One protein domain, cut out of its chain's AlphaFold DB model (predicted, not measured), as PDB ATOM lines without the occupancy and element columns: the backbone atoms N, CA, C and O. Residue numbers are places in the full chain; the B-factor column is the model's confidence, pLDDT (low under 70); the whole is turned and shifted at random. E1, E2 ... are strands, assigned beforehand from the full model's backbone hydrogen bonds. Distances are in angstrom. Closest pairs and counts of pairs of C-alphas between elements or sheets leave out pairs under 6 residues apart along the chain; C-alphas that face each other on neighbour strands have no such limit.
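What this domain is: This is residues 3 to 93 of the 234 residues of the protein "SCP domain-containing protein" of Rhodopirellula sp. SM50 (UniProt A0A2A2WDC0). Two antiparallel sheets stand partly face to face as an elongated sandwich, one of four strands in the order E4, E2, E1, E7 and one of three in the order E3, E5, E6. The loops of the two hairpins, E1 with E2 and E5 with E6, lie at opposite ends of the long axis. The printed part has 91 residues, with no named helix and seven named strands, E1 to E7 along the chain; the class is all strand, though under half of the residues, 43 of 91, are in named strands. The whole is compact, with a radius of gyration of the C-alphas of 13.9 A, and its outline is a rod spanning 48 by 24 by 19 A.

How they stand to each other: In the larger sheet, E1, residues 3 to 9, and E2, residues 17 to 24, are inner strands and form a hairpin, antiparallel at 170 degrees, with N 6 and O 20 2.8 A apart. Edge strand E4, residues 46 to 49, is antiparallel to E2 at 148 degrees, with N 47 and O 21 2.8 A apart. Edge strand E7, residues 89 to 92, is antiparallel to E1 at 149 degrees, with N 5 and O 89 2.9 A apart. From edge to edge the strands' lines turn by 69 degrees. In the second sheet, E5, residues 60 to 67, forms a hairpin with E6, residues 76 to 83, antiparallel at 165 degrees, with N 62 and O 81 2.8 A apart. E3, residues 30 to 33, is antiparallel to E5 at 173 degrees, with N 32 and O 63 2.8 A apart. In this sandwich, two sheets face to face, the facing parts are 9.7 A centre to centre and the strands of one stand at 27 degrees to those of the other. Across it, the closest C-alphas of E1 and E6 are those of Ala 7 and Met 83, 6.2 A apart. E4 and E6 are apart.

Where its parts are: E1 begins at C-alpha 3 (311.806, 403.719, 346.536) and measures 19.8 A; E2 measures 22.1 A, E5 23.5 A and E6 23.0 A. E3, E4 and E7 have four residues each. E7 ends at C-alpha 92 (315.673, 407.217, 343.047).

The domain as a whole: The two C-alphas farthest apart, those of Asp 12 and Arg 72, are 49.1 A apart. The printed part has no cut. The link from E3 to E4, residues 34 to 45, is long; its residues 36 to 37 pair antiparallel with residues 32 to 33 of E3. Mean pLDDT of the printed part is 71.4; 35 residues are under 70, among them 67 to 77 and 86 to 93.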
ATOM      1  N   PHE A   3     311.922 404.749 345.519       61.22
ATOM      2  CA  PHE A   3     311.806 403.719 346.536       61.22
ATOM      3  C   PHE A   3     312.239 404.308 347.870       61.22
ATOM      4  O   PHE A   3     313.315 404.896 347.968       61.22
ATOM      5  N   GLU A   4     311.434 404.130 348.907       64.75
ATOM      6  CA  GLU A   4     311.903 404.265 350.285       64.75
ATOM      7  C   GLU A   4     312.050 402.855 350.823       64.75
ATOM      8  O   GLU A   4     311.075 402.117 350.908       64.75
ATOM      9  N   THR A   5     313.282 402.443 351.095       69.94
ATOM     10  CA  THR A   5     313.586 401.057 351.453       69.94
ATOM     11  C   THR A   5     314.277 400.981 352.795       69.94
ATOM     12  O   THR A   5     315.032 401.880 353.154       69.94
ATOM     13  N   GLY A   6     314.059 399.888 353.510       74.06
ATOM     14  CA  GLY A   6     314.785 399.513 354.710       74.06
ATOM     15  C   GLY A   6     314.898 397.999 354.797       74.06
ATOM     16  O   GLY A   6     314.101 397.266 354.219       74.06
ATOM     17  N   ALA A   7     315.897 397.518 355.524       80.81
ATOM     18  CA  ALA A   7     316.051 396.100 355.795       80.81
ATOM     19  C   ALA A   7     316.553 395.885 357.220       80.81
ATOM     20  O   ALA A   7     317.357 396.667 357.735       80.81
ATOM     21  N   LYS A   8     316.101 394.806 357.850       82.88
ATOM     22  CA  LYS A   8     316.528 394.385 359.186       82.88
ATOM     23  C   LYS A   8     316.734 392.876 359.224       82.88
ATOM     24  O   LYS A   8     316.214 392.164 358.370       82.88
ATOM     25  N   ARG A   9     317.477 392.381 360.212       84.31
ATOM     26  CA  ARG A   9     317.538 390.934 360.459       84.31
ATOM     27  C   ARG A   9     316.168 390.431 360.918       84.31
ATOM     28  O   ARG A   9     315.444 391.161 361.598       84.31
ATOM     29  N   SER A  10     315.795 389.224 360.501       80.62
ATOM     30  CA  SER A  10     314.579 388.579 360.993       80.62
ATOM     31  C   SER A  10     314.707 388.325 362.493       80.62
ATOM     32  O   SER A  10     315.783 387.961 362.962       80.62
ATOM     33  N   ALA A  11     313.616 388.529 363.232       81.56
ATOM     34  CA  ALA A  11     313.585 388.272 364.672       81.56
ATOM     35  C   ALA A  11     313.684 386.767 364.966       81.56
ATOM     36  O   ALA A  11     314.389 386.364 365.881       81.56
ATOM     37  N   ASP A  12     313.048 385.952 364.121       82.50
ATOM     38  CA  ASP A  12     312.978 384.498 364.303       82.50
ATOM     39  C   ASP A  12     314.227 383.759 363.790       82.50
ATOM     40  O   ASP A  12     314.371 382.563 364.019       82.50
ATOM     41  N   ASP A  13     315.090 384.435 363.018       80.69
ATOM     42  CA  ASP A  13     316.266 383.827 362.381       80.69
ATOM     43  C   ASP A  13     317.261 384.903 361.906       80.69
ATOM     44  O   ASP A  13     317.067 385.560 360.879       80.69
ATOM     45  N   ALA A  14     318.373 385.063 362.623       79.69
ATOM     46  CA  ALA A  14     319.374 386.092 362.337       79.69
ATOM     47  C   ALA A  14     320.106 385.915 360.987       79.69
ATOM     48  O   ALA A  14     320.755 386.865 360.517       79.69
ATOM     49  N   SER A  15     320.002 384.735 360.358       78.75
ATOM     50  CA  SER A  15     320.537 384.460 359.019       78.75
ATOM     51  C   SER A  15     319.688 385.080 357.902       78.75
ATOM     52  O   SER A  15     320.197 385.318 356.803       78.75
ATOM     53  N   ARG A  16     318.423 385.418 358.194       83.81
ATOM     54  CA  ARG A  16     317.453 385.989 357.251       83.81
ATOM     55  C   ARG A  16     317.356 387.503 357.388       83.81
ATOM     56  O   ARG A  16     317.416 388.068 358.481       83.81
ATOM     57  N   VAL A  17     317.128 388.173 356.262       82.94
ATOM     58  CA  VAL A  17     316.881 389.619 356.204       82.94
ATOM     59  C   VAL A  17     315.451 389.896 355.765       82.94
ATOM     60  O   VAL A  17     315.020 389.447 354.711       82.94
ATOM     61  N   VAL A  18     314.726 390.673 356.565       82.62
ATOM     62  CA  VAL A  18     313.390 391.190 356.255       82.62
ATOM     63  C   VAL A  18     313.537 392.566 355.622       82.62
ATOM     64  O   VAL A  18     314.191 393.442 356.196       82.62
ATOM     65  N   ALA A  19     312.911 392.777 354.469       81.94
ATOM     66  CA  ALA A  19     312.884 394.073 353.801       81.94
ATOM     67  C   ALA A  19     311.533 394.769 353.954       81.94
ATOM     68  O   ALA A  19     310.482 394.134 354.009       81.94
ATOM     69  N   TYR A  20     311.596 396.094 353.973       79.81
ATOM     70  CA  TYR A  20     310.469 397.008 353.938       79.81
ATOM     71  C   TYR A  20     310.678 397.966 352.776       79.81
ATOM     72  O   TYR A  20     311.742 398.573 352.665       79.81
ATOM     73  N   ALA A  21     309.684 398.119 351.915       72.44
ATOM     74  CA  ALA A  21     309.778 399.061 350.811       72.44
ATOM     75  C   ALA A  21     308.462 399.798 350.603       72.44
ATOM     76  O   ALA A  21     307.406 399.181 350.519       72.44
ATOM     77  N   ARG A  22     308.534 401.116 350.456       71.69
ATOM     78  CA  ARG A  22     307.496 401.930 349.835       71.69
ATOM     79  C   ARG A  22     307.905 402.176 348.392       71.69
ATOM     80  O   ARG A  22     308.979 402.719 348.124       71.69
ATOM     81  N   ILE A  23     307.062 401.744 347.468       66.94
ATOM     82  CA  ILE A  23     307.408 401.622 346.053       66.94
ATOM     83  C   ILE A  23     306.500 402.549 345.249       66.94
ATOM     84  O   ILE A  23     305.286 402.361 345.229       66.94
ATOM     85  N   VAL A  24     307.079 403.555 344.588       64.50
ATOM     86  CA  VAL A  24     306.343 404.471 343.701       64.50
ATOM     87  C   VAL A  24     306.850 404.296 342.279       64.50
ATOM     88  O   VAL A  24     307.909 404.812 341.892       64.50
ATOM     89  N   VAL A  25     306.081 403.529 341.512       62.56
ATOM     90  CA  VAL A  25     306.432 403.044 340.177       62.56
ATOM     91  C   VAL A  25     305.253 403.217 339.223       62.56
ATOM     92  O   VAL A  25     304.112 403.182 339.685       62.56
ATOM     93  N   PRO A  26     305.489 403.396 337.909       60.47
ATOM     94  CA  PRO A  26     304.404 403.372 336.932       60.47
ATOM     95  C   PRO A  26     303.608 402.064 337.029       60.47
ATOM     96  O   PRO A  26     304.199 401.008 337.252       60.47
ATOM     97  N   ALA A  27     302.292 402.107 336.804       60.81
ATOM     98  CA  ALA A  27     301.413 400.932 336.924       60.81
ATOM     99  C   ALA A  27     301.842 399.735 336.043       60.81
ATOM    100  O   ALA A  27     301.561 398.580 336.356       60.81
ATOM    101  N   HIS A  28     302.564 400.001 334.952       65.50
ATOM    102  CA  HIS A  28     303.069 398.989 334.025       65.50
ATOM    103  C   HIS A  28     304.466 398.445 334.382       65.50
ATOM    104  O   HIS A  28     304.937 397.520 333.719       65.50
ATOM    105  N   ALA A  29     305.152 399.002 335.384       70.25
ATOM    106  CA  ALA A  29     306.456 398.506 335.815       70.25
ATOM    107  C   ALA A  29     306.312 397.149 336.521       70.25
ATOM    108  O   ALA A  29     305.406 396.958 337.329       70.25
ATOM    109  N   LYS A  30     307.225 396.215 336.246       78.56
ATOM    110  CA  LYS A  30     307.349 394.962 337.000       78.56
ATOM    111  C   LYS A  30     308.387 395.155 338.096       78.56
ATOM    112  O   LYS A  30     309.489 395.640 337.822       78.56
ATOM    113  N   VAL A  31     308.048 394.786 339.324       76.69
ATOM    114  CA  VAL A  31     308.962 394.887 340.462       76.69
ATOM    115  C   VAL A  31     309.118 393.510 341.067       76.69
ATOM    116  O   VAL A  31     308.137 392.828 341.313       76.69
ATOM    117  N   PHE A  32     310.356 393.111 341.310       82.62
ATOM    118  CA  PHE A  32     310.708 391.818 341.860       82.62
ATOM    119  C   PHE A  32     311.464 392.001 343.170       82.62
ATOM    120  O   PHE A  32     312.324 392.882 343.273       82.62
ATOM    121  N   VAL A  33     311.194 391.137 344.144       81.12
ATOM    122  CA  VAL A  33     311.975 391.016 345.380       81.12
ATOM    123  C   VAL A  33     312.511 389.597 345.460       81.12
ATOM    124  O   VAL A  33     311.743 388.643 345.379       81.12
ATOM    125  N   ASP A  34     313.837 389.465 345.517       82.31
ATOM    126  CA  ASP A  34     314.554 388.187 345.427       82.31
ATOM    127  C   ASP A  34     314.043 387.303 344.268       82.31
ATOM    128  O   ASP A  34     313.861 386.097 344.393       82.31
ATOM    129  N   GLY A  35     313.755 387.937 343.123       81.88
ATOM    130  CA  GLY A  35     313.269 387.268 341.912       81.88
ATOM    131  C   GLY A  35     311.758 387.008 341.850       81.88
ATOM    132  O   GLY A  35     311.275 386.585 340.803       81.88
ATOM    133  N   ARG A  36     310.985 387.305 342.903       82.31
ATOM    134  CA  ARG A  36     309.521 387.123 342.920       82.31
ATOM    135  C   ARG A  36     308.777 388.415 342.584       82.31
ATOM    136  O   ARG A  36     309.066 389.447 343.181       82.31
ATOM    137  N   ASP A  37     307.830 388.356 341.644       81.25
ATOM    138  CA  ASP A  37     307.038 389.515 341.186       81.25
ATOM    139  C   ASP A  37     306.097 390.017 342.296       81.25
ATOM    140  O   ASP A  37     305.263 389.268 342.814       81.25
ATOM    141  N   LEU A  38     306.218 391.299 342.640       75.00
ATOM    142  CA  LEU A  38     305.258 392.032 343.455       75.00
ATOM    143  C   LEU A  38     304.064 392.385 342.562       75.00
ATOM    144  O   LEU A  38     304.049 393.403 341.865       75.00
ATOM    145  N   LYS A  39     303.066 391.497 342.564       71.00
ATOM    146  CA  LYS A  39     301.863 391.601 341.724       71.00
ATOM    147  C   LYS A  39     301.051 392.884 341.976       71.00
ATOM    148  O   LYS A  39     300.440 393.385 341.035       71.00
ATOM    149  N   ASP A  40     301.103 393.439 343.187       60.19
ATOM    150  CA  ASP A  40     300.438 394.697 343.548       60.19
ATOM    151  C   ASP A  40     301.274 395.914 343.133       60.19
ATOM    152  O   ASP A  40     302.341 396.203 343.680       60.19
ATOM    153  N   ARG A  41     300.781 396.646 342.130       60.22
ATOM    154  CA  ARG A  41     301.456 397.799 341.514       60.22
ATOM    155  C   ARG A  41     300.634 399.068 341.728       60.22
ATOM    156  O   ARG A  41     299.419 399.023 341.861       60.22
ATOM    157  N   GLY A  42     301.290 400.228 341.733       46.53
ATOM    158  CA  GLY A  42     300.614 401.531 341.641       46.53
ATOM    159  C   GLY A  42     300.037 402.118 342.937       46.53
ATOM    160  O   GLY A  42     299.778 403.318 342.969       46.53
ATOM    161  N   SER A  43     299.901 401.355 344.027       44.91
ATOM    162  CA  SER A  43     299.486 401.915 345.323       44.91
ATOM    163  C   SER A  43     300.681 402.254 346.221       44.91
ATOM    164  O   SER A  43     301.568 401.422 346.420       44.91
ATOM    165  N   LEU A  44     300.687 403.464 346.796       49.84
ATOM    166  CA  LEU A  44     301.610 403.896 347.856       49.84
ATOM    167  C   LEU A  44     301.389 403.046 349.121       49.84
ATOM    168  O   LEU A  44     300.680 403.458 350.033       49.84
ATOM    169  N   ARG A  45     301.989 401.856 349.183       60.69
ATOM    170  CA  ARG A  45     301.920 400.956 350.343       60.69
ATOM    171  C   ARG A  45     303.312 400.507 350.769       60.69
ATOM    172  O   ARG A  45     304.245 400.486 349.965       60.69
ATOM    173  N   TRP A  46     303.438 400.183 352.052       65.75
ATOM    174  CA  TRP A  46     304.612 399.512 352.596       65.75
ATOM    175  C   TRP A  46     304.508 398.013 352.323       65.75
ATOM    176  O   TRP A  46     303.545 397.371 352.729       65.75
ATOM    177  N   TYR A  47     305.520 397.456 351.668       72.69
ATOM    178  CA  TYR A  47     305.670 396.025 351.437       72.69
ATOM    179  C   TYR A  47     306.664 395.468 352.443       72.69
ATOM    180  O   TYR A  47     307.803 395.928 352.485       72.69
ATOM    181  N   LYS A  48     306.246 394.478 353.235       82.69
ATOM    182  CA  LYS A  48     307.141 393.671 354.070       82.69
ATOM    183  C   LYS A  48     307.442 392.372 353.329       82.69
ATOM    184  O   LYS A  48     306.521 391.626 353.010       82.69
ATOM    185  N   TRP A  49     308.716 392.092 353.087       82.62
ATOM    186  CA  TRP A  49     309.171 390.842 352.487       82.62
ATOM    187  C   TRP A  49     310.017 390.055 353.478       82.62
ATOM    188  O   TRP A  49     310.982 390.584 354.035       82.62
ATOM    189  N   THR A  50     309.669 388.784 353.651       83.50
ATOM    190  CA  THR A  50     310.421 387.831 354.464       83.50
ATOM    191  C   THR A  50     310.823 386.663 353.558       83.50
ATOM    192  O   THR A  50     309.929 385.979 353.056       83.50
ATOM    193  N   PRO A  51     312.125 386.398 353.349       81.06
ATOM    194  CA  PRO A  51     312.584 385.262 352.553       81.06
ATOM    195  C   PRO A  51     312.055 383.938 353.121       81.06
ATOM    196  O   PRO A  51     311.934 383.836 354.347       81.06
ATOM    197  N   PRO A  52     311.769 382.920 352.294       81.62
ATOM    198  CA  PRO A  52     311.439 381.573 352.763       81.62
ATOM    199  C   PRO A  52     312.493 381.006 353.729       81.62
ATOM    200  O   PRO A  52     313.658 381.404 353.685       81.62
ATOM    201  N   LYS A  53     312.093 380.094 354.625       79.00
ATOM    202  CA  LYS A  53     313.013 379.489 355.611       79.00
ATOM    203  C   LYS A  53     314.084 378.612 354.953       79.00
ATOM    204  O   LYS A  53     315.210 378.581 355.425       79.00
ATOM    205  N   ASP A  54     313.734 377.943 353.864       83.38
ATOM    206  CA  ASP A  54     314.589 377.069 353.055       83.38
ATOM    207  C   ASP A  54     315.566 377.839 352.149       83.38
ATOM    208  O   ASP A  54     316.522 377.262 351.640       83.38
ATOM    209  N   GLN A  55     315.360 379.148 351.964       77.62
ATOM    210  CA  GLN A  55     316.222 380.010 351.146       77.62
ATOM    211  C   GLN A  55     316.548 381.323 351.883       77.62
ATOM    212  O   GLN A  55     316.093 382.403 351.483       77.62
ATOM    213  N   PRO A  56     317.322 381.263 352.986       78.94
ATOM    214  CA  PRO A  56     317.675 382.445 353.754       78.94
ATOM    215  C   PRO A  56     318.664 383.327 352.981       78.94
ATOM    216  O   PRO A  56     319.709 382.868 352.522       78.94
ATOM    217  N   SER A  57     318.358 384.622 352.860       79.62
ATOM    218  CA  SER A  57     319.248 385.587 352.205       79.62
ATOM    219  C   SER A  57     319.870 386.575 353.195       79.62
ATOM    220  O   SER A  57     319.169 387.166 354.020       79.62
ATOM    221  N   LYS A  58     321.186 386.814 353.057       82.94
ATOM    222  CA  LYS A  58     321.975 387.792 353.846       82.94
ATOM    223  C   LYS A  58     321.701 389.255 353.461       82.94
ATOM    224  O   LYS A  58     322.146 390.177 354.146       82.94
ATOM    225  N   TYR A  59     321.027 389.474 352.339       82.75
ATOM    226  CA  TYR A  59     320.640 390.774 351.797       82.75
ATOM    227  C   TYR A  59     319.375 390.599 350.961       82.75
ATOM    228  O   TYR A  59     319.120 389.519 350.449       82.75
ATOM    229  N   VAL A  60     318.594 391.655 350.776       80.88
ATOM    230  CA  VAL A  60     317.420 391.585 349.897       80.88
ATOM    231  C   VAL A  60     317.733 392.295 348.593       80.88
ATOM    232  O   VAL A  60     318.238 393.420 348.589       80.88
ATOM    233  N   THR A  61     317.445 391.638 347.477       83.88
ATOM    234  CA  THR A  61     317.569 392.220 346.147       83.88
ATOM    235  C   THR A  61     316.211 392.715 345.686       83.88
ATOM    236  O   THR A  61     315.278 391.931 345.542       83.88
ATOM    237  N   LEU A  62     316.113 394.002 345.373       80.38
ATOM    238  CA  LEU A  62     314.959 394.560 344.681       80.38
ATOM    239  C   LEU A  62     315.338 394.875 343.238       80.38
ATOM    240  O   LEU A  62     316.269 395.639 342.991       80.38
ATOM    241  N   THR A  63     314.603 394.310 342.290       80.75
ATOM    242  CA  THR A  63     314.792 394.569 340.862       80.75
ATOM    243  C   THR A  63     313.537 395.219 340.310       80.75
ATOM    244  O   THR A  63     312.456 394.649 340.401       80.75
ATOM    245  N   ALA A  64     313.660 396.400 339.719       76.06
ATOM    246  CA  ALA A  64     312.565 397.047 339.010       76.06
ATOM    247  C   ALA A  64     312.876 397.098 337.520       76.06
ATOM    248  O   ALA A  64     313.966 397.512 337.115       76.06
ATOM    249  N   THR A  65     311.894 396.714 336.718       75.56
ATOM    250  CA  THR A  65     311.981 396.712 335.265       75.56
ATOM    251  C   THR A  65     310.778 397.438 334.692       75.56
ATOM    252  O   THR A  65     309.633 397.129 335.019       75.56
ATOM    253  N   TRP A  66     311.028 398.400 333.816       71.62
ATOM    254  CA  TRP A  66     309.976 399.164 333.158       71.62
ATOM    255  C   TRP A  66     310.354 399.453 331.711       71.62
ATOM    256  O   TRP A  66     311.499 399.273 331.303       71.62
ATOM    257  N   GLN A  67     309.366 399.853 330.928       63.69
ATOM    258  CA  GLN A  67     309.543 400.258 329.545       63.69
ATOM    259  C   GLN A  67     308.865 401.608 329.396       63.69
ATOM    260  O   GLN A  67     307.702 401.748 329.779       63.69
ATOM    261  N   ASP A  68     309.588 402.586 328.864       54.38
ATOM    262  CA  ASP A  68     308.999 403.887 328.585       54.38
ATOM    263  C   ASP A  68     307.997 403.701 327.439       54.38
ATOM    264  O   ASP A  68     308.345 403.213 326.368       54.38
ATOM    265  N   ARG A  69     306.718 404.013 327.679       49.25
ATOM    266  CA  ARG A  69     305.667 403.907 326.647       49.25
ATOM    267  C   ARG A  69     305.542 405.164 325.781       49.25
ATOM    268  O   ARG A  69     304.710 405.192 324.884       49.25
ATOM    269  N   VAL A  70     306.314 406.207 326.087       45.88
ATOM    270  CA  VAL A  70     306.127 407.558 325.532       45.88
ATOM    271  C   VAL A  70     307.019 407.808 324.312       45.88
ATOM    272  O   VAL A  70     306.627 408.557 323.421       45.88
ATOM    273  N   THR A  71     308.161 407.127 324.199       38.00
ATOM    274  CA  THR A  71     308.983 407.140 322.986       38.00
ATOM    275  C   THR A  71     308.670 405.900 322.148       38.00
ATOM    276  O   THR A  71     308.492 404.805 322.675       38.00
ATOM    277  N   ARG A  72     308.657 406.024 320.813       39.47
ATOM    278  CA  ARG A  72     308.652 404.873 319.878       39.47
ATOM    279  C   ARG A  72     309.856 403.923 320.081       39.47
ATOM    280  O   ARG A  72     309.969 402.926 319.374       39.47
ATOM    281  N   ALA A  73     310.752 404.216 321.027       45.34
ATOM    282  CA  ALA A  73     311.880 403.387 321.401       45.34
ATOM    283  C   ALA A  73     311.457 402.308 322.412       45.34
ATOM    284  O   ALA A  73     311.039 402.572 323.534       45.34
ATOM    285  N   THR A  74     311.657 401.052 322.035       53.53
ATOM    286  CA  THR A  74     311.360 399.836 322.806       53.53
ATOM    287  C   THR A  74     312.300 399.592 324.000       53.53
ATOM    288  O   THR A  74     312.443 398.459 324.464       53.53
ATOM    289  N   LYS A  75     312.977 400.622 324.524       58.31
ATOM    290  CA  LYS A  75     314.067 400.421 325.485       58.31
ATOM    291  C   LYS A  75     313.526 400.030 326.860       58.31
ATOM    292  O   LYS A  75     312.854 400.796 327.549       58.31
ATOM    293  N   LYS A  76     313.845 398.803 327.263       68.75
ATOM    294  CA  LYS A  76     313.536 398.248 328.579       68.75
ATOM    295  C   LYS A  76     314.611 398.675 329.574       68.75
ATOM    296  O   LYS A  76     315.790 398.373 329.398       68.75
ATOM    297  N   HIS A  77     314.203 399.340 330.643       68.12
ATOM    298  CA  HIS A  77     315.074 399.738 331.742       68.12
ATOM    299  C   HIS A  77     315.032 398.694 332.845       68.12
ATOM    300  O   HIS A  77     313.975 398.145 333.153       68.12
ATOM    301  N   THR A  78     316.183 398.427 333.458       76.69
ATOM    302  CA  THR A  78     316.281 397.560 334.636       76.69
ATOM    303  C   THR A  78     317.194 398.196 335.669       76.69
ATOM    304  O   THR A  78     318.281 398.687 335.355       76.69
ATOM    305  N   ARG A  79     316.759 398.179 336.928       76.62
ATOM    306  CA  ARG A  79     317.551 398.612 338.077       76.62
ATOM    307  C   ARG A  79     317.491 397.570 339.175       76.62
ATOM    308  O   ARG A  79     316.412 397.094 339.509       76.62
ATOM    309  N   LYS A  80     318.652 397.270 339.752       82.06
ATOM    310  CA  LYS A  80     318.831 396.331 340.857       82.06
ATOM    311  C   LYS A  80     319.362 397.087 342.074       82.06
ATOM    312  O   LYS A  80     320.380 397.767 341.982       82.06
ATOM    313  N   ILE A  81     318.670 396.972 343.198       78.69
ATOM    314  CA  ILE A  81     319.044 397.525 344.499       78.69
ATOM    315  C   ILE A  81     319.367 396.354 345.421       78.69
ATOM    316  O   ILE A  81     318.574 395.424 345.541       78.69
ATOM    317  N   ILE A  82     320.507 396.420 346.106       82.50
ATOM    318  CA  ILE A  82     320.889 395.448 347.132       82.50
ATOM    319  C   ILE A  82     320.738 396.113 348.502       82.50
ATOM    320  O   ILE A  82     321.413 397.101 348.803       82.50
ATOM    321  N   MET A  83     319.847 395.574 349.329       80.12
ATOM    322  CA  MET A  83     319.550 396.054 350.677       80.12
ATOM    323  C   MET A  83     320.242 395.175 351.713       80.12
ATOM    324  O   MET A  83     320.062 393.958 351.736       80.12
ATOM    325  N   ARG A  84     321.013 395.802 352.600       82.50
ATOM    326  CA  ARG A  84     321.658 395.143 353.742       82.50
ATOM    327  C   ARG A  84     320.982 395.588 355.046       82.50
ATOM    328  O   ARG A  84     320.476 396.714 355.082       82.50
ATOM    329  N   PRO A  85     320.985 394.754 356.101       79.12
ATOM    330  CA  PRO A  85     320.423 395.123 357.398       79.12
ATOM    331  C   PRO A  85     320.944 396.469 357.916       79.12
ATOM    332  O   PRO A  85     322.129 396.770 357.776       79.12
ATOM    333  N   GLY A  86     320.059 397.266 358.520       68.88
ATOM    334  CA  GLY A  86     320.403 398.513 359.211       68.88
ATOM    335  C   GLY A  86     320.538 399.750 358.317       68.88
ATOM    336  O   GLY A  86     320.828 400.829 358.823       68.88
ATOM    337  N   LYS A  87     320.317 399.638 357.000       63.19
ATOM    338  CA  LYS A  87     320.352 400.790 356.087       63.19
ATOM    339  C   LYS A  87     318.964 401.084 355.533       63.19
ATOM    340  O   LYS A  87     318.500 400.385 354.633       63.19
ATOM    341  N   ILE A  88     318.327 402.142 356.035       57.44
ATOM    342  CA  ILE A  88     317.199 402.770 355.339       57.44
ATOM    343  C   ILE A  88     317.786 403.663 354.242       57.44
ATOM    344  O   ILE A  88     318.657 404.491 354.506       57.44
ATOM    345  N   ARG A  89     317.357 403.476 352.993       64.31
ATOM    346  CA  ARG A  89     317.793 404.287 351.850       64.31
ATOM    347  C   ARG A  89     316.583 404.720 351.039       64.31
ATOM    348  O   ARG A  89     315.777 403.886 350.618       64.31
ATOM    349  N   ARG A  90     316.508 406.019 350.754       61.84
ATOM    350  CA  ARG A  90     315.689 406.533 349.657       61.84
ATOM    351  C   ARG A  90     316.490 406.355 348.369       61.84
ATOM    352  O   ARG A  90     317.586 406.892 348.244       61.84
ATOM    353  N   VAL A  91     315.970 405.563 347.440       58.38
ATOM    354  CA  VAL A  91     316.616 405.263 346.161       58.38
ATOM    355  C   VAL A  91     315.744 405.800 345.035       58.38
ATOM    356  O   VAL A  91     314.621 405.344 344.816       58.38
ATOM    357  N   ASN A  92     316.271 406.775 344.300       57.88
ATOM    358  CA  ASN A  92     315.673 407.217 343.047       57.88
ATOM    359  C   ASN A  92     316.134 406.266 341.941       57.88
ATOM    360  O   ASN A  92     317.323 406.177 341.652       57.88
ATOM    361  N   LEU A  93     315.197 405.517 341.353       53.81
ATOM    362  CA  LEU A  93     315.528 404.537 340.311       53.81
ATOM    363  C   LEU A  93     315.664 405.150 338.919       53.81
ATOM    364  O   LEU A  93     316.347 404.583 338.062       53.81
TER     365      LEU A  93